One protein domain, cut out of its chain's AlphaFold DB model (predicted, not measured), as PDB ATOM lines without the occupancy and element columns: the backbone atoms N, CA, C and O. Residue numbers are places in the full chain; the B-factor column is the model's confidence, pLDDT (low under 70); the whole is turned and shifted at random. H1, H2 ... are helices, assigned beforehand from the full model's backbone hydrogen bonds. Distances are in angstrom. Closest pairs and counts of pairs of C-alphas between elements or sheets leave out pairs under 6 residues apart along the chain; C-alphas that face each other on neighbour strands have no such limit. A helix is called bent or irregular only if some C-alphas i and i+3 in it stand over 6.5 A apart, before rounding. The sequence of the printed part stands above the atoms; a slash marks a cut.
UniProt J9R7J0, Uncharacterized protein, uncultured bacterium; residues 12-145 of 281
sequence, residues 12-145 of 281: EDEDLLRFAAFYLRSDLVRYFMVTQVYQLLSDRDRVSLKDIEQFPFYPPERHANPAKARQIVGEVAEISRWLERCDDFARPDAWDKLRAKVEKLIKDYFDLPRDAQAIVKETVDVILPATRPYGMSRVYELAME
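AT A GLANCE: This is residues 12 to 145 of the 281 residues of an uncharacterized protein of uncultured bacterium (UniProt J9R7J0). Two lobes of helices lie side by side: one is a long helical hairpin of H5 and H6 with H1 crossing H5, the other is H2 crossed on H7, with H8 folded back at the far end of H7. The short H3 and H4 lie on the H2 side, and the unnamed stretch 53 to 65 leads from H4 back to H5. The printed part has 134 residues with eight named helices, H1 to H8 in chain order, and no named strand: the class is all helix, and the helix packing is mostly crossed. It is compact, with a radius of gyration of the C-alphas of 16.5 A, and spans 46 by 36 by 29 A.

HOW THE PARTS SIT: The longest helix, H5, residues 66 to 85, forms a helical hairpin with H6, residues 91 to 109. They touch, with Ala 69 and Tyr 109 as closest C-alphas at 5.7 A, at a shallow tilt of 7 degrees, opposite ways. H1, residues 12 to 24, touches H5 at residues 73 to 80 alone, about perpendicular at 81 degrees; the closest C-alphas are those of Asp 15 and Ala 77, 5.1 A. H2, residues 27 to 36, is close but not clearly touching H6, with the C-alphas of Asp 27 and Glu 103 7.2 A apart. H7, residues 114 to 131, touches H2 with residues 120 to 128 alone, at a steep tilt of 66 degrees, the closest C-alphas being those of Tyr 31 and Val 120, 5.6 A. H8, residues 136 to 144, forms a helical hairpin with H7, closest at the C-alphas of Ala 130 and Leu 142, 6.0 A, at a steep tilt of 43 degrees, opposite ways. H3, residues 38 to 41, touches H2 only at the corner, and only just, with 3 pairs of C-alphas within 8 A, closest at Val 34 and Leu 40, 6.8 A. H4, residues 49 to 52, is near H2. H5 and H7 are apart. Every O i to N i+4 pair is within hydrogen-bond range in H2, H5 and H8, against 8 of 9 in H1, 13 of 15 in H6 and 11 of 14 in H7; H3 and H4 are too short for such a pair.

IN THESE COORDINATES: H1 begins at C-alpha 12 (40.282, 17.864, -0.007) and is 20.0 A long. H5 measures 28.8 A, H6 24.5 A and H7 24.4 A; H8 ends at C-alpha 144 (-0.162, -11.292, -4.114). H1, H6 and H7 are irregular, H7 only just: C-alphas 12 and 15 are 7.7 A apart, 97 and 100 7.0 A, 125 and 128 6.6 A. H6 has a kink of 50 degrees near residue 98, H7 one of 31 degrees near residue 125.

THE WHOLE: The C-alphas of Glu 12 and Met 144, the two farthest apart, are 50.0 A apart. The printed part has no cut, and the link from H4 to H5 is long, 13 residues. The mean pLDDT of the printed part is 86.2; residue 38, residues 40 to 46 and residues 132 to 144 are under 70.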
ATOM      1  N   GLU A  12      40.050  18.650  -1.220       92.19
ATOM      2  CA  GLU A  12      40.282  17.864  -0.007       92.19
ATOM      3  C   GLU A  12      39.093  16.974   0.396       92.19
ATOM      4  O   GLU A  12      39.299  15.949   1.045       92.19
ATOM      5  N   ASP A  13      37.875  17.315  -0.032       93.25
ATOM      6  CA  ASP A  13      36.654  16.571   0.286       93.25
ATOM      7  C   ASP A  13      36.293  15.529  -0.787       93.25
ATOM      8  O   ASP A  13      35.256  14.873  -0.669       93.25
ATOM      9  N   GLU A  14      37.109  15.339  -1.834       94.31
ATOM     10  CA  GLU A  14      36.783  14.463  -2.974       94.31
ATOM     11  C   GLU A  14      36.310  13.070  -2.525       94.31
ATOM     12  O   GLU A  14      35.249  12.598  -2.946       94.31
ATOM     13  N   ASP A  15      37.063  12.420  -1.635       96.12
ATOM     14  CA  ASP A  15      36.737  11.082  -1.139       96.12
ATOM     15  C   ASP A  15      35.405  11.066  -0.370       96.12
ATOM     16  O   ASP A  15      34.588  10.155  -0.541       96.12
ATOM     17  N   LEU A  16      35.143  12.104   0.429       95.06
ATOM     18  CA  LEU A  16      33.908  12.243   1.198       95.06
ATOM     19  C   LEU A  16      32.699  12.488   0.285       95.06
ATOM     20  O   LEU A  16      31.639  11.898   0.496       95.06
ATOM     21  N   LEU A  17      32.855  13.312  -0.752       94.31
ATOM     22  CA  LEU A  17      31.810  13.603  -1.737       94.31
ATOM     23  C   LEU A  17      31.455  12.359  -2.557       94.31
ATOM     24  O   LEU A  17      30.274  12.069  -2.775       94.31
ATOM     25  N   ARG A  18      32.463  11.574  -2.957       94.81
ATOM     26  CA  ARG A  18      32.264  10.272  -3.611       94.81
ATOM     27  C   ARG A  18      31.510   9.320  -2.694       94.81
ATOM     28  O   ARG A  18      30.506   8.742  -3.108       94.81
ATOM     29  N   PHE A  19      31.933   9.199  -1.436       96.38
ATOM     30  CA  PHE A  19      31.223   8.392  -0.448       96.38
ATOM     31  C   PHE A  19      29.762   8.838  -0.286       96.38
ATOM     32  O   PHE A  19      28.860   7.998  -0.332       96.38
ATOM     33  N   ALA A  20      29.507  10.145  -0.176       93.94
ATOM     34  CA  ALA A  20      28.161  10.700  -0.066       93.94
ATOM     35  C   ALA A  20      27.282  10.333  -1.274       93.94
ATOM     36  O   ALA A  20      26.120   9.964  -1.097       93.94
ATOM     37  N   ALA A  21      27.829  10.338  -2.493       92.75
ATOM     38  CA  ALA A  21      27.097   9.918  -3.688       92.75
ATOM     39  C   ALA A  21      26.656   8.441  -3.623       92.75
ATOM     40  O   ALA A  21      25.511   8.116  -3.956       92.75
ATOM     41  N   PHE A  22      27.523   7.539  -3.145       94.81
ATOM     42  CA  PHE A  22      27.154   6.133  -2.936       94.81
ATOM     43  C   PHE A  22      26.186   5.952  -1.765       94.81
ATOM     44  O   PHE A  22      25.245   5.166  -1.881       94.81
ATOM     45  N   TYR A  23      26.356   6.708  -0.676       95.00
ATOM     46  CA  TYR A  23      25.418   6.728   0.445       95.00
ATOM     47  C   TYR A  23      24.005   7.100  -0.013       95.00
ATOM     48  O   TYR A  23      23.065   6.355   0.259       95.00
ATOM     49  N   LEU A  24      23.853   8.170  -0.795       92.50
ATOM     50  CA  LEU A  24      22.562   8.605  -1.339       92.50
ATOM     51  C   LEU A  24      21.913   7.572  -2.273       92.50
ATOM     52  O   LEU A  24      20.690   7.526  -2.390       92.50
ATOM     53  N   ARG A  25      22.712   6.704  -2.905       90.56
ATOM     54  CA  ARG A  25      22.224   5.590  -3.732       90.56
ATOM     55  C   ARG A  25      21.974   4.304  -2.934       90.56
ATOM     56  O   ARG A  25      21.480   3.337  -3.522       90.56
ATOM     57  N   SER A  26      22.292   4.264  -1.645       94.56
ATOM     58  CA  SER A  26      22.256   3.040  -0.838       94.56
ATOM     59  C   SER A  26      20.850   2.582  -0.460       94.56
ATOM     60  O   SER A  26      19.880   3.349  -0.493       94.56
ATOM     61  N   ASP A  27      20.731   1.322  -0.041       94.19
ATOM     62  CA  ASP A  27      19.479   0.796   0.509       94.19
ATOM     63  C   ASP A  27      19.101   1.471   1.839       94.19
ATOM     64  O   ASP A  27      17.920   1.572   2.169       94.19
ATOM     65  N   LEU A  28      20.080   1.999   2.578       94.81
ATOM     66  CA  LEU A  28      19.834   2.746   3.809       94.81
ATOM     67  C   LEU A  28      19.074   4.053   3.532       94.81
ATOM     68  O   LEU A  28      18.090   4.353   4.206       94.81
ATOM     69  N   VAL A  29      19.457   4.783   2.483       92.38
ATOM     70  CA  VAL A  29      18.734   5.997   2.074       92.38
ATOM     71  C   VAL A  29      17.356   5.658   1.515       92.38
ATOM     72  O   VAL A  29      16.382   6.318   1.871       92.38
ATOM     73  N   ARG A  30      17.215   4.572   0.741       90.44
ATOM     74  CA  ARG A  30      15.888   4.076   0.321       90.44
ATOM     75  C   ARG A  30      14.988   3.738   1.513       90.44
ATOM     76  O   ARG A  30      13.787   3.993   1.465       90.44
ATOM     77  N   TYR A  31      15.552   3.183   2.581       91.50
ATOM     78  CA  TYR A  31      14.823   2.926   3.819       91.50
ATOM     79  C   TYR A  31      14.343   4.224   4.489       91.50
ATOM     80  O   TYR A  31      13.165   4.317   4.846       91.50
ATOM     81  N   PHE A  32      15.196   5.248   4.611       90.31
ATOM     82  CA  PHE A  32      14.786   6.552   5.154       90.31
ATOM     83  C   PHE A  32      13.731   7.232   4.288       90.31
ATOM     84  O   PHE A  32      12.741   7.740   4.801       90.31
ATOM     85  N   MET A  33      13.865   7.138   2.968       86.31
ATOM     86  CA  MET A  33      12.859   7.612   2.025       86.31
ATOM     87  C   MET A  33      11.472   7.011   2.313       86.31
ATOM     88  O   MET A  33      10.503   7.752   2.438       86.31
ATOM     89  N   VAL A  34      11.366   5.690   2.487       85.12
ATOM     90  CA  VAL A  34      10.079   5.025   2.788       85.12
ATOM     91  C   VAL A  34       9.525   5.408   4.160       85.12
ATOM     92  O   VAL A  34       8.311   5.481   4.336       85.12
ATOM     93  N   THR A  35      10.396   5.601   5.149       84.88
ATOM     94  CA  THR A  35       9.985   5.751   6.553       84.88
ATOM     95  C   THR A  35       9.793   7.198   6.995       84.88
ATOM     96  O   THR A  35       9.040   7.433   7.938       84.88
ATOM     97  N   GLN A  36      10.441   8.158   6.333       82.31
ATOM     98  CA  GLN A  36      10.478   9.564   6.748       82.31
ATOM     99  C   GLN A  36       9.845  10.509   5.719       82.31
ATOM    100  O   GLN A  36       9.281  11.533   6.098       82.31
ATOM    101  N   VAL A  37       9.880  10.177   4.424       82.38
ATOM    102  CA  VAL A  37       9.384  11.080   3.376       82.38
ATOM    103  C   VAL A  37       7.962  10.691   2.983       82.38
ATOM    104  O   VAL A  37       7.734   9.892   2.082       82.38
ATOM    105  N   TYR A  38       6.969  11.294   3.635       68.00
ATOM    106  CA  TYR A  38       5.552  10.991   3.388       68.00
ATOM    107  C   TYR A  38       5.106  11.244   1.934       68.00
ATOM    108  O   TYR A  38       4.210  10.565   1.440       68.00
ATOM    109  N   GLN A  39       5.732  12.200   1.232       71.06
ATOM    110  CA  GLN A  39       5.395  12.535  -0.161       71.06
ATOM    111  C   GLN A  39       5.613  11.343  -1.096       71.06
ATOM    112  O   GLN A  39       4.871  11.162  -2.052       71.06
ATOM    113  N   LEU A  40       6.562  10.473  -0.752       64.06
ATOM    114  CA  LEU A  40       6.858   9.251  -1.486       64.06
ATOM    115  C   LEU A  40       5.800   8.153  -1.343       64.06
ATOM    116  O   LEU A  40       5.851   7.175  -2.091       64.06
ATOM    117  N   LEU A  41       4.888   8.296  -0.383       66.25
ATOM    118  CA  LEU A  41       3.737   7.420  -0.160       66.25
ATOM    119  C   LEU A  41       2.435   8.046  -0.692       66.25
ATOM    120  O   LEU A  41       1.359   7.489  -0.499       66.25
ATOM    121  N   SER A  42       2.535   9.212  -1.334       63.03
ATOM    122  CA  SER A  42       1.436   9.971  -1.926       63.03
ATOM    123  C   SER A  42       1.677  10.132  -3.432       63.03
ATOM    124  O   SER A  42       2.804  10.015  -3.902       63.03
ATOM    125  N   ASP A  43       0.644  10.489  -4.199       58.78
ATOM    126  CA  ASP A  43       0.721  10.643  -5.668       58.78
ATOM    127  C   ASP A  43       1.723  11.705  -6.190       58.78
ATOM    128  O   ASP A  43       1.877  11.875  -7.400       58.78
ATOM    129  N   ARG A  44       2.410  12.454  -5.315       61.81
ATOM    130  CA  ARG A  44       3.407  13.464  -5.699       61.81
ATOM    131  C   ARG A  44       4.814  12.961  -5.406       61.81
ATOM    132  O   ARG A  44       5.327  13.157  -4.310       61.81
ATOM    133  N   ASP A  45       5.455  12.390  -6.423       62.84
ATOM    134  CA  ASP A  45       6.848  11.939  -6.349       62.84
ATOM    135  C   ASP A  45       7.805  13.139  -6.351       62.84
ATOM    136  O   ASP A  45       8.338  13.564  -7.380       62.84
ATOM    137  N   ARG A  46       7.970  13.752  -5.179       69.75
ATOM    138  CA  ARG A  46       8.961  14.795  -4.958       69.75
ATOM    139  C   ARG A  46       9.758  14.461  -3.710       69.75
ATOM    140  O   ARG A  46       9.212  14.344  -2.622       69.75
ATOM    141  N   VAL A  47      11.066  14.352  -3.895       74.88
ATOM    142  CA  VAL A  47      12.047  14.400  -2.812       74.88
ATOM    143  C   VAL A  47      12.712  15.761  -2.917       74.88
ATOM    144  O   VAL A  47      13.300  16.088  -3.951       74.88
ATOM    145  N   SER A  48      12.553  16.602  -1.901       80.06
ATOM    146  CA  SER A  48      13.246  17.885  -1.836       80.06
ATOM    147  C   SER A  48      14.633  17.720  -1.211       80.06
ATOM    148  O   SER A  48      14.879  16.774  -0.467       80.06
ATOM    149  N   LEU A  49      15.544  18.661  -1.475       81.31
ATOM    150  CA  LEU A  49      16.844  18.685  -0.792       81.31
ATOM    151  C   LEU A  49      16.677  18.770   0.731       81.31
ATOM    152  O   LEU A  49      17.396  18.094   1.451       81.31
ATOM    153  N   LYS A  50      15.657  19.494   1.206       82.38
ATOM    154  CA  LYS A  50      15.312  19.585   2.630       82.38
ATOM    155  C   LYS A  50      14.949  18.227   3.245       82.38
ATOM    156  O   LYS A  50      15.189  18.025   4.431       82.38
ATOM    157  N   ASP A  51      14.366  17.315   2.467       82.88
ATOM    158  CA  ASP A  51      14.079  15.953   2.936       82.88
ATOM    159  C   ASP A  51      15.377  15.143   3.059       82.88
ATOM    160  O   ASP A  51      15.569  14.422   4.032       82.88
ATOM    161  N   ILE A  52      16.299  15.307   2.104       84.19
ATOM    162  CA  ILE A  52      17.604  14.628   2.101       84.19
ATOM    163  C   ILE A  52      18.506  15.149   3.229       84.19
ATOM    164  O   ILE A  52      19.195  14.361   3.867       84.19
ATOM    165  N   GLU A  53      18.474  16.454   3.516       85.06
ATOM    166  CA  GLU A  53      19.220  17.090   4.614       85.06
ATOM    167  C   GLU A  53      18.861  16.528   5.998       85.06
ATOM    168  O   GLU A  53      19.651  16.643   6.932       85.06
ATOM    169  N   GLN A  54      17.683  15.914   6.147       85.81
ATOM    170  CA  GLN A  54      17.253  15.290   7.402       85.81
ATOM    171  C   GLN A  54      17.792  13.870   7.578       85.81
ATOM    172  O   GLN A  54      17.714  13.324   8.683       85.81
ATOM    173  N   PHE A  55      18.321  13.250   6.521       89.50
ATOM    174  CA  PHE A  55      18.860  11.904   6.628       89.50
ATOM    175  C   PHE A  55      20.123  11.904   7.489       89.50
ATOM    176  O   PHE A  55      20.967  12.794   7.364       89.50
ATOM    177  N   PRO A  56      20.289  10.898   8.364       89.38
ATOM    178  CA  PRO A  56      21.429  10.849   9.256       89.38
ATOM    179  C   PRO A  56      22.710  10.730   8.436       89.38
ATOM    180  O   PRO A  56      22.909   9.778   7.683       89.38
ATOM    181  N   PHE A  57      23.589  11.705   8.596       90.19
ATOM    182  CA  PHE A  57      24.929  11.690   8.046       90.19
ATOM    183  C   PHE A  57      25.840  12.418   9.022       90.19
ATOM    184  O   PHE A  57      25.502  13.484   9.537       90.19
ATOM    185  N   TYR A  58      26.996  11.837   9.297       89.50
ATOM    186  CA  TYR A  58      28.016  12.467  10.114       89.50
ATOM    187  C   TYR A  58      29.378  12.224   9.470       89.50
ATOM    188  O   TYR A  58      29.603  11.136   8.934       89.50
ATOM    189  N   PRO A  59      30.271  13.229   9.483       91.25
ATOM    190  CA  PRO A  59      31.599  13.103   8.903       91.25
ATOM    191  C   PRO A  59      32.457  12.104   9.704       91.25
ATOM    192  O   PRO A  59      32.181  11.887  10.893       91.25
ATOM    193  N   PRO A  60      33.510  11.522   9.098       94.44
ATOM    194  CA  PRO A  60      34.353  10.508   9.738       94.44
ATOM    195  C   PRO A  60      34.931  10.935  11.093       94.44
ATOM    196  O   PRO A  60      35.083  10.113  11.992       94.44
ATOM    197  N   GLU A  61      35.200  12.228  11.278       93.12
ATOM    198  CA  GLU A  61      35.721  12.832  12.512       93.12
ATOM    199  C   GLU A  61      34.774  12.655  13.701       93.12
ATOM    200  O   GLU A  61      35.217  12.631  14.846       93.12
ATOM    201  N   ARG A  62      33.467  12.551  13.434       92.44
ATOM    202  CA  ARG A  62      32.419  12.375  14.447       92.44
ATOM    203  C   ARG A  62      32.008  10.914  14.625       92.44
ATOM    204  O   ARG A  62      31.109  10.633  15.412       92.44
ATOM    205  N   HIS A  63      32.636   9.991  13.898       94.00
ATOM    206  CA  HIS A  63      32.392   8.563  14.047       94.00
ATOM    207  C   HIS A  63      33.005   8.050  15.362       94.00
ATOM    208  O   HIS A  63      34.065   8.516  15.779       94.00
ATOM    209  N   ALA A  64      32.392   7.043  15.997       91.81
ATOM    210  CA  ALA A  64      32.923   6.425  17.223       91.81
ATOM    211  C   ALA A  64      34.343   5.848  17.031       91.81
ATOM    212  O   ALA A  64      35.168   5.839  17.939       91.81
ATOM    213  N   ASN A  65      34.627   5.399  15.810       95.12
ATOM    214  CA  ASN A  65      35.948   5.007  15.324       95.12
ATOM    215  C   ASN A  65      36.313   5.792  14.045       95.12
ATOM    216  O   ASN A  65      35.981   5.332  12.945       95.12
ATOM    217  N   PRO A  66      36.980   6.956  14.159       96.12
ATOM    218  CA  PRO A  66      37.317   7.793  13.005       96.12
ATOM    219  C   PRO A  66      38.265   7.125  12.005       96.12
ATOM    220  O   PRO A  66      38.154   7.346  10.801       96.12
ATOM    221  N   ALA A  67      39.184   6.276  12.478       96.44
ATOM    222  CA  ALA A  67      40.137   5.581  11.612       96.44
ATOM    223  C   ALA A  67      39.425   4.596  10.671       96.44
ATOM    224  O   ALA A  67      39.644   4.630   9.461       96.44
ATOM    225  N   LYS A  68      38.509   3.782  11.215       96.31
ATOM    226  CA  LYS A  68      37.665   2.866  10.428       96.31
ATOM    227  C   LYS A  68      36.791   3.632   9.429       96.31
ATOM    228  O   LYS A  68      36.703   3.237   8.272       96.31
ATOM    229  N   ALA A  69      36.168   4.730   9.860       96.69
ATOM    230  CA  ALA A  69      35.309   5.539   8.998       96.69
ATOM    231  C   ALA A  69      36.076   6.113   7.798       96.69
ATOM    232  O   ALA A  69      35.623   5.981   6.664       96.69
ATOM    233  N   ARG A  70      37.273   6.672   8.026       97.06
ATOM    234  CA  ARG A  70      38.144   7.174   6.950       97.06
ATOM    235  C   ARG A  70      38.599   6.070   6.004       97.06
ATOM    236  O   ARG A  70      38.594   6.282   4.797       97.06
ATOM    237  N   GLN A  71      38.936   4.892   6.533       97.50
ATOM    238  CA  GLN A  71      39.272   3.738   5.699       97.50
ATOM    239  C   GLN A  71      38.107   3.370   4.771       97.50
ATOM    240  O   GLN A  71      38.310   3.214   3.572       97.50
ATOM    241  N   ILE A  72      36.885   3.275   5.303       97.81
ATOM    242  CA  ILE A  72      35.696   2.944   4.507       97.81
ATOM    243  C   ILE A  72      35.434   4.004   3.430       97.81
ATOM    244  O   ILE A  72      35.167   3.648   2.282       97.81
ATOM    245  N   VAL A  73      35.525   5.289   3.783       97.88
ATOM    246  CA  VAL A  73      35.372   6.398   2.829       97.88
ATOM    247  C   VAL A  73      36.392   6.277   1.694       97.88
ATOM    248  O   VAL A  73      35.998   6.305   0.529       97.88
ATOM    249  N   GLY A  74      37.667   6.033   2.016       97.62
ATOM    250  CA  GLY A  74      38.720   5.815   1.021       97.62
ATOM    251  C   GLY A  74      38.472   4.586   0.137       97.62
ATOM    252  O   GLY A  74      38.607   4.661  -1.080       97.62
ATOM    253  N   GLU A  75      38.029   3.461   0.711       98.06
ATOM    254  CA  GLU A  75      37.697   2.254  -0.063       98.06
ATOM    255  C   GLU A  75      36.551   2.489  -1.059       98.06
ATOM    256  O   GLU A  75      36.605   2.015  -2.197       98.06
ATOM    257  N   VAL A  76      35.511   3.225  -0.655       97.44
ATOM    258  CA  VAL A  76      34.399   3.587  -1.545       97.44
ATOM    259  C   VAL A  76      34.859   4.578  -2.620       97.44
ATOM    260  O   VAL A  76      34.467   4.437  -3.780       97.44
ATOM    261  N   ALA A  77      35.715   5.540  -2.273       97.12
ATOM    262  CA  ALA A  77      36.276   6.492  -3.227       97.12
ATOM    263  C   ALA A  77      37.140   5.799  -4.297       97.12
ATOM    264  O   ALA A  77      36.982   6.083  -5.486       97.12
ATOM    265  N   GLU A  78      37.963   4.818  -3.918       97.31
ATOM    266  CA  GLU A  78      38.727   3.997  -4.868       97.31
ATOM    267  C   GLU A  78      37.824   3.188  -5.805       97.31
ATOM    268  O   GLU A  78      38.073   3.122  -7.013       97.31
ATOM    269  N   ILE A  79      36.729   2.621  -5.283       96.19
ATOM    270  CA  ILE A  79      35.714   1.954  -6.109       96.19
ATOM    271  C   ILE A  79      35.095   2.945  -7.104       96.19
ATOM    272  O   ILE A  79      34.947   2.610  -8.280       96.19
ATOM    273  N   SER A  80      34.774   4.164  -6.660       95.19
ATOM    274  CA  SER A  80      34.252   5.229  -7.525       95.19
ATOM    275  C   SER A  80      35.219   5.557  -8.663       95.19
ATOM    276  O   SER A  80      34.819   5.536  -9.825       95.19
ATOM    277  N   ARG A  81      36.494   5.812  -8.340       95.38
ATOM    278  CA  ARG A  81      37.546   6.123  -9.323       95.38
ATOM    279  C   ARG A  81      37.773   4.972 -10.297       95.38
ATOM    280  O   ARG A  81      38.050   5.178 -11.476       95.38
ATOM    281  N   TRP A  82      37.681   3.732  -9.825       94.75
ATOM    282  CA  TRP A  82      37.769   2.565 -10.694       94.75
ATOM    283  C   TRP A  82      36.576   2.470 -11.657       94.75
ATOM    284  O   TRP A  82      36.800   2.294 -12.851       94.75
ATOM    285  N   LEU A  83      35.343   2.674 -11.179       93.06
ATOM    286  CA  LEU A  83      34.132   2.659 -12.015       93.06
ATOM    287  C   LEU A  83      34.122   3.766 -13.084       93.06
ATOM    288  O   LEU A  83      33.600   3.551 -14.177       93.06
ATOM    289  N   GLU A  84      34.702   4.931 -12.790       91.00
ATOM    290  CA  GLU A  84      34.872   6.027 -13.758       91.00
ATOM    291  C   GLU A  84      35.821   5.659 -14.901       91.00
ATOM    292  O   GLU A  84      35.613   6.084 -16.033       91.00
ATOM    293  N   ARG A  85      36.836   4.836 -14.618       92.56
ATOM    294  CA  ARG A  85      37.787   4.334 -15.623       92.56
ATOM    295  C   ARG A  85      37.246   3.152 -16.427       92.56
ATOM    296  O   ARG A  85      37.845   2.794 -17.438       92.56
ATOM    297  N   CYS A  86      36.156   2.523 -15.985       91.50
ATOM    298  CA  CYS A  86      35.486   1.492 -16.769       91.50
ATOM    299  C   CYS A  86      34.788   2.109 -17.983       91.50
ATOM    300  O   CYS A  86      34.154   3.163 -17.880       91.50
ATOM    301  N   ASP A  87      34.857   1.387 -19.101       90.12
ATOM    302  CA  ASP A  87      34.075   1.673 -20.301       90.12
ATOM    303  C   ASP A  87      32.572   1.747 -19.979       90.12
ATOM    304  O   ASP A  87      32.069   0.993 -19.138       90.12
ATOM    305  N   ASP A  88      31.855   2.656 -20.646       86.44
ATOM    306  CA  ASP A  88      30.442   2.932 -20.369       86.44
ATOM    307  C   ASP A  88      29.553   1.688 -20.540       86.44
ATOM    308  O   ASP A  88      28.592   1.528 -19.783       86.44
ATOM    309  N   PHE A  89      29.888   0.777 -21.462       86.31
ATOM    310  CA  PHE A  89      29.134  -0.462 -21.670       86.31
ATOM    311  C   PHE A  89      29.440  -1.519 -20.605       86.31
ATOM    312  O   PHE A  89      28.566  -2.310 -20.257       86.31
ATOM    313  N   ALA A  90      30.656  -1.523 -20.051       87.19
ATOM    314  CA  ALA A  90      31.071  -2.458 -19.004       87.19
ATOM    315  C   ALA A  90      30.716  -1.980 -17.583       87.19
ATOM    316  O   ALA A  90      30.662  -2.783 -16.646       87.19
ATOM    317  N   ARG A  91      30.483  -0.672 -17.397       88.44
ATOM    318  CA  ARG A  91      30.209  -0.061 -16.086       88.44
ATOM    319  C   ARG A  91      28.970  -0.636 -15.376       88.44
ATOM    320  O   ARG A  91      29.071  -0.838 -14.164       88.44
ATOM    321  N   PRO A  92      27.829  -0.922 -16.041       89.81
ATOM    322  CA  PRO A  92      26.668  -1.529 -15.384       89.81
ATOM    323  C   PRO A  92      26.983  -2.893 -14.758       89.81
ATOM    324  O   PRO A  92      26.758  -3.085 -13.563       89.81
ATOM    325  N   ASP A  93      27.609  -3.794 -15.518       90.50
ATOM    326  CA  ASP A  93      27.985  -5.131 -15.038       90.50
ATOM    327  C   ASP A  93      29.027  -5.066 -13.914       90.50
ATOM    328  O   ASP A  93      29.005  -5.844 -12.956       90.50
ATOM    329  N   ALA A  94      29.970  -4.127 -14.028       90.88
ATOM    330  CA  ALA A  94      30.962  -3.859 -12.998       90.88
ATOM    331  C   ALA A  94      30.308  -3.364 -11.696       90.88
ATOM    332  O   ALA A  94      30.670  -3.817 -10.605       90.88
ATOM    333  N   TRP A  95      29.314  -2.479 -11.805       92.19
ATOM    334  CA  TRP A  95      28.537  -2.004 -10.666       92.19
ATOM    335  C   TRP A  95      27.743  -3.130 -10.005       92.19
ATOM    336  O   TRP A  95      27.800  -3.253  -8.784       92.19
ATOM    337  N   ASP A  96      27.068  -3.988 -10.768       90.69
ATOM    338  CA  ASP A  96      26.265  -5.077 -10.197       90.69
ATOM    339  C   ASP A  96      27.111  -6.052  -9.363       90.69
ATOM    340  O   ASP A  96      26.679  -6.500  -8.297       90.69
ATOM    341  N   LYS A  97      28.363  -6.296  -9.771       92.00
ATOM    342  CA  LYS A  97      29.329  -7.100  -9.003       92.00
ATOM    343  C   LYS A  97      29.792  -6.412  -7.715       92.00
ATOM    344  O   LYS A  97      30.031  -7.082  -6.710       92.00
ATOM    345  N   LEU A  98      29.937  -5.086  -7.728       93.94
ATOM    346  CA  LEU A  98      30.463  -4.313  -6.597       93.94
ATOM    347  C   LEU A  98      29.386  -3.798  -5.642       93.94
ATOM    348  O   LEU A  98      29.698  -3.496  -4.489       93.94
ATOM    349  N   ARG A  99      28.125  -3.737  -6.078       93.62
ATOM    350  CA  ARG A  99      27.013  -3.178  -5.303       93.62
ATOM    351  C   ARG A  99      26.925  -3.793  -3.912       93.62
ATOM    352  O   ARG A  99      26.870  -3.063  -2.931       93.62
ATOM    353  N   ALA A 100      26.981  -5.121  -3.805       94.06
ATOM    354  CA  ALA A 100      26.903  -5.805  -2.513       94.06
ATOM    355  C   ALA A 100      28.058  -5.425  -1.565       94.06
ATOM    356  O   ALA A 100      27.844  -5.286  -0.359       94.06
ATOM    357  N   LYS A 101      29.267  -5.212  -2.107       96.31
ATOM    358  CA  LYS A 101      30.431  -4.757  -1.336       96.31
ATOM    359  C   LYS A 101      30.235  -3.324  -0.846       96.31
ATOM    360  O   LYS A 101      30.448  -3.065   0.333       96.31
ATOM    361  N   VAL A 102      29.800  -2.416  -1.720       96.56
ATOM    362  CA  VAL A 102      29.563  -1.011  -1.356       96.56
ATOM    363  C   VAL A 102      28.441  -0.887  -0.325       96.56
ATOM    364  O   VAL A 102      28.611  -0.205   0.679       96.56
ATOM    365  N   GLU A 103      27.336  -1.615  -0.493       96.19
ATOM    366  CA  GLU A 103      26.252  -1.650   0.500       96.19
ATOM    367  C   GLU A 103      26.739  -2.155   1.864       96.19
ATOM    368  O   GLU A 103      26.311  -1.649   2.900       96.19
ATOM    369  N   LYS A 104      27.646  -3.142   1.889       96.50
ATOM    370  CA  LYS A 104      28.266  -3.611   3.134       96.50
ATOM    371  C   LYS A 104      29.139  -2.522   3.764       96.50
ATOM    372  O   LYS A 104      28.987  -2.267   4.952       96.50
ATOM    373  N   LEU A 105      29.998  -1.869   2.980       97.56
ATOM    374  CA  LEU A 105      30.850  -0.771   3.451       97.56
ATOM    375  C   LEU A 105      30.021   0.368   4.057       97.56
ATOM    376  O   LEU A 105      30.335   0.842   5.143       97.56
ATOM    377  N   ILE A 106      28.915   0.749   3.416       96.94
ATOM    378  CA  ILE A 106      28.012   1.786   3.929       96.94
ATOM    379  C   ILE A 106      27.362   1.344   5.245       96.94
ATOM    380  O   ILE A 106      27.339   2.106   6.205       96.94
ATOM    381  N   LYS A 107      26.876   0.102   5.346       95.62
ATOM    382  CA  LYS A 107      26.317  -0.420   6.609       95.62
ATOM    383  C   LYS A 107      27.360  -0.458   7.726       95.62
ATOM    384  O   LYS A 107      27.028  -0.141   8.865       95.62
ATOM    385  N   ASP A 108      28.601  -0.803   7.389       95.50
ATOM    386  CA  ASP A 108      29.732  -0.824   8.317       95.50
ATOM    387  C   ASP A 108      30.171   0.596   8.732       95.50
ATOM    388  O   ASP A 108      30.678   0.751   9.842       95.50
ATOM    389  N   TYR A 109      29.965   1.615   7.883       96.81
ATOM    390  CA  TYR A 109      30.212   3.032   8.195       96.81
ATOM    391  C   TYR A 109      29.218   3.589   9.212       96.81
ATOM    392  O   TYR A 109      29.562   4.457   9.995       96.81
ATOM    393  N   PHE A 110      27.971   3.123   9.193       95.38
ATOM    394  CA  PHE A 110      26.954   3.558  10.152       95.38
ATOM    395  C   PHE A 110      26.833   2.613  11.358       95.38
ATOM    396  O   PHE A 110      25.884   2.739  12.130       95.38
ATOM    397  N   ASP A 111      27.751   1.644  11.485       93.88
ATOM    398  CA  ASP A 111      27.747   0.587  12.503       93.88
ATOM    399  C   ASP A 111      26.359  -0.075  12.673       93.88
ATOM    400  O   ASP A 111      25.901  -0.372  13.779       93.88
ATOM    401  N   LEU A 112      25.660  -0.317  11.553       93.94
ATOM    402  CA  LEU A 112      24.299  -0.851  11.579       93.94
ATOM    403  C   LEU A 112      24.293  -2.283  12.147       93.94
ATOM    404  O   LEU A 112      24.875  -3.183  11.528       93.94
ATOM    405  N   PRO A 113      23.572  -2.561  13.252       93.12
ATOM    406  CA  PRO A 113      23.479  -3.912  13.789       93.12
ATOM    407  C   PRO A 113      22.748  -4.834  12.808       93.12
ATOM    408  O   PRO A 113      21.898  -4.394  12.030       93.12
ATOM    409  N   ARG A 114      23.040  -6.141  12.861       90.56
ATOM    410  CA  ARG A 114      22.482  -7.144  11.928       90.56
ATOM    411  C   ARG A 114      20.957  -7.085  11.821       90.56
ATOM    412  O   ARG A 114      20.407  -7.200  10.729       90.56
ATOM    413  N   ASP A 115      20.289  -6.851  12.942       86.50
ATOM    414  CA  ASP A 115      18.840  -6.702  13.006       86.50
ATOM    415  C   ASP A 115      18.329  -5.479  12.239       86.50
ATOM    416  O   ASP A 115      17.363  -5.589  11.483       86.50
ATOM    417  N   ALA A 116      18.997  -4.331  12.372       91.06
ATOM    418  CA  ALA A 116      18.657  -3.132  11.611       91.06
ATOM    419  C   ALA A 116      18.906  -3.342  10.112       91.06
ATOM    420  O   ALA A 116      18.068  -2.975   9.291       91.06
ATOM    421  N   GLN A 117      20.003  -4.015   9.744       94.19
ATOM    422  CA  GLN A 117      20.275  -4.363   8.346       94.19
ATOM    423  C   GLN A 117      19.168  -5.244   7.746       94.19
ATOM    424  O   GLN A 117      18.783  -5.041   6.594       94.19
ATOM    425  N   ALA A 118      18.634  -6.194   8.522       89.94
ATOM    426  CA  ALA A 118      17.527  -7.042   8.088       89.94
ATOM    427  C   ALA A 118      16.239  -6.235   7.850       89.94
ATOM    428  O   ALA A 118      15.542  -6.488   6.871       89.94
ATOM    429  N   ILE A 119      15.947  -5.237   8.691       90.06
ATOM    430  CA  ILE A 119      14.783  -4.348   8.530       90.06
ATOM    431  C   ILE A 119      14.934  -3.447   7.303       90.06
ATOM    432  O   ILE A 119      13.982  -3.299   6.536       90.06
ATOM    433  N   VAL A 120      16.121  -2.863   7.098       93.19
ATOM    434  CA  VAL A 120      16.432  -2.062   5.903       93.19
ATOM    435  C   VAL A 120      16.199  -2.908   4.654       93.19
ATOM    436  O   VAL A 120      15.446  -2.505   3.771       93.19
ATOM    437  N   LYS A 121      16.766  -4.120   4.622       91.44
ATOM    438  CA  LYS A 121      16.608  -5.048   3.499       91.44
ATOM    439  C   LYS A 121      15.146  -5.435   3.265       91.44
ATOM    440  O   LYS A 121      14.675  -5.345   2.140       91.44
ATOM    441  N   GLU A 122      14.414  -5.814   4.313       88.56
ATOM    442  CA  GLU A 122      12.982  -6.137   4.218       88.56
ATOM    443  C   GLU A 122      12.166  -4.960   3.666       88.56
ATOM    444  O   GLU A 122      11.296  -5.141   2.814       88.56
ATOM    445  N   THR A 123      12.468  -3.740   4.111       89.00
ATOM    446  CA  THR A 123      11.768  -2.535   3.658       89.00
ATOM    447  C   THR A 123      12.034  -2.265   2.183       89.00
ATOM    448  O   THR A 123      11.093  -2.030   1.434       89.00
ATOM    449  N   VAL A 124      13.291  -2.322   1.748       88.31
ATOM    450  CA  VAL A 124      13.669  -2.009   0.364       88.31
ATOM    451  C   VAL A 124      13.241  -3.102  -0.613       88.31
ATOM    452  O   VAL A 124      12.790  -2.780  -1.708       88.31
ATOM    453  N   ASP A 125      13.333  -4.375  -0.225       85.12
ATOM    454  CA  ASP A 125      13.036  -5.493  -1.127       85.12
ATOM    455  C   ASP A 125      11.539  -5.816  -1.205       85.12
ATOM    456  O   ASP A 125      11.081  -6.333  -2.222       85.12
ATOM    457  N   VAL A 126      10.777  -5.559  -0.134       80.12
ATOM    458  CA  VAL A 126       9.368  -5.985  -0.036       80.12
ATOM    459  C   VAL A 126       8.414  -4.803   0.048       80.12
ATOM    460  O   VAL A 126       7.429  -4.752  -0.686       80.12
ATOM    461  N   ILE A 127       8.678  -3.842   0.935       81.25
ATOM    462  CA  ILE A 127       7.732  -2.748   1.200       81.25
ATOM    463  C   ILE A 127       7.806  -1.677   0.112       81.25
ATOM    464  O   ILE A 127       6.774  -1.312  -0.443       81.25
ATOM    465  N   LEU A 128       9.005  -1.203  -0.230       80.62
ATOM    466  CA  LEU A 128       9.204  -0.140  -1.214       80.62
ATOM    467  C   LEU A 128       8.548  -0.476  -2.571       80.62
ATOM    468  O   LEU A 128       7.775   0.355  -3.059       80.62
ATOM    469  N   PRO A 129       8.735  -1.678  -3.153       77.75
ATOM    470  CA  PRO A 129       8.092  -2.029  -4.416       77.75
ATOM    471  C   PRO A 129       6.559  -2.057  -4.317       77.75
ATOM    472  O   PRO A 129       5.877  -1.697  -5.272       77.75
ATOM    473  N   ALA A 130       6.010  -2.438  -3.157       73.00
ATOM    474  CA  ALA A 130       4.567  -2.457  -2.917       73.00
ATOM    475  C   ALA A 130       3.978  -1.055  -2.683       73.00
ATOM    476  O   ALA A 130       2.825  -0.815  -3.028       73.00
ATOM    477  N   THR A 131       4.755  -0.121  -2.121       70.81
ATOM    478  CA  THR A 131       4.329   1.282  -1.958       70.81
ATOM    479  C   THR A 131       4.296   2.044  -3.278       70.81
ATOM    480  O   THR A 131       3.521   2.987  -3.408       70.81
ATOM    481  N   ARG A 132       5.110   1.637  -4.263       66.62
ATOM    482  CA  ARG A 132       5.170   2.265  -5.590       66.62
ATOM    483  C   ARG A 132       5.200   1.242  -6.714       66.62
ATOM    484  O   ARG A 132       6.249   0.976  -7.309       66.62
ATOM    485  N   PRO A 133       4.045   0.683  -7.050       61.19
ATOM    486  CA  PRO A 133       3.947  -0.182  -8.199       61.19
ATOM    487  C   PRO A 133       4.002   0.652  -9.486       61.19
ATOM    488  O   PRO A 133       3.005   1.216  -9.934       61.19
ATOM    489  N   TYR A 134       5.178   0.742 -10.108       55.81
ATOM    490  CA  TYR A 134       5.271   1.237 -11.481       55.81
ATOM    491  C   TYR A 134       4.603   0.209 -12.405       55.81
ATOM    492  O   TYR A 134       5.170  -0.847 -12.692       55.81
ATOM    493  N   GLY A 135       3.371   0.515 -12.819       56.41
ATOM    494  CA  GLY A 135       2.499  -0.388 -13.568       56.41
ATOM    495  C   GLY A 135       1.615  -1.246 -12.655       56.41
ATOM    496  O   GLY A 135       2.085  -1.878 -11.709       56.41
ATOM    497  N   MET A 136       0.314  -1.293 -12.964       57.47
ATOM    498  CA  MET A 136      -0.687  -2.016 -12.166       57.47
ATOM    499  C   MET A 136      -0.416  -3.529 -12.048       57.47
ATOM    500  O   MET A 136      -0.788  -4.148 -11.053       57.47
ATOM    501  N   SER A 137       0.274  -4.127 -13.024       56.62
ATOM    502  CA  SER A 137       0.650  -5.548 -13.011       56.62
ATOM    503  C   SER A 137       1.585  -5.895 -11.850       56.62
ATOM    504  O   SER A 137       1.385  -6.895 -11.163       56.62
ATOM    505  N   ARG A 138       2.554  -5.023 -11.561       57.72
ATOM    506  CA  ARG A 138       3.571  -5.268 -10.535       57.72
ATOM    507  C   ARG A 138       3.035  -5.055  -9.117       57.72
ATOM    508  O   ARG A 138       3.490  -5.733  -8.199       57.72
ATOM    509  N   VAL A 139       2.017  -4.194  -8.940       56.94
ATOM    510  CA  VAL A 139       1.243  -4.117  -7.677       56.94
ATOM    511  C   VAL A 139       0.678  -5.485  -7.358       56.94
ATOM    512  O   VAL A 139       0.772  -5.948  -6.226       56.94
ATOM    513  N   TYR A 140       0.043  -6.096  -8.364       54.34
ATOM    514  CA  TYR A 140      -0.701  -7.324  -8.185       54.34
ATOM    515  C   TYR A 140       0.262  -8.444  -7.819       54.34
ATOM    516  O   TYR A 140       0.043  -9.107  -6.816       54.34
ATOM    517  N   GLU A 141       1.376  -8.567  -8.539       62.66
ATOM    518  CA  GLU A 141       2.434  -9.540  -8.249       62.66
ATOM    519  C   GLU A 141       2.969  -9.407  -6.816       62.66
ATOM    520  O   GLU A 141       2.926 -10.373  -6.059       62.66
ATOM    521  N   LEU A 142       3.381  -8.205  -6.399       61.75
ATOM    522  CA  LEU A 142       3.983  -7.973  -5.079       61.75
ATOM    523  C   LEU A 142       2.968  -8.063  -3.928       61.75
ATOM    524  O   LEU A 142       3.269  -8.607  -2.866       61.75
ATOM    525  N   ALA A 143       1.747  -7.558  -4.122       57.56
ATOM    526  CA  ALA A 143       0.678  -7.652  -3.131       57.56
ATOM    527  C   ALA A 143       0.104  -9.074  -3.020       57.56
ATOM    528  O   ALA A 143      -0.469  -9.414  -1.978       57.56
ATOM    529  N   MET A 144       0.248  -9.891  -4.071       64.56
ATOM    530  CA  MET A 144      -0.162 -11.292  -4.114       64.56
ATOM    531  C   MET A 144       0.963 -12.272  -3.787       64.56
ATOM    532  O   MET A 144       0.659 -13.463  -3.693       64.56
ATOM    533  N   GLU A 145       2.208 -11.834  -3.576       79.81
ATOM    534  CA  GLU A 145       3.287 -12.756  -3.220       79.81
ATOM    535  C   GLU A 145       2.866 -13.633  -2.040       79.81
ATOM    536  O   GLU A 145       2.454 -13.162  -0.970       79.81
TER     537      GLU A 145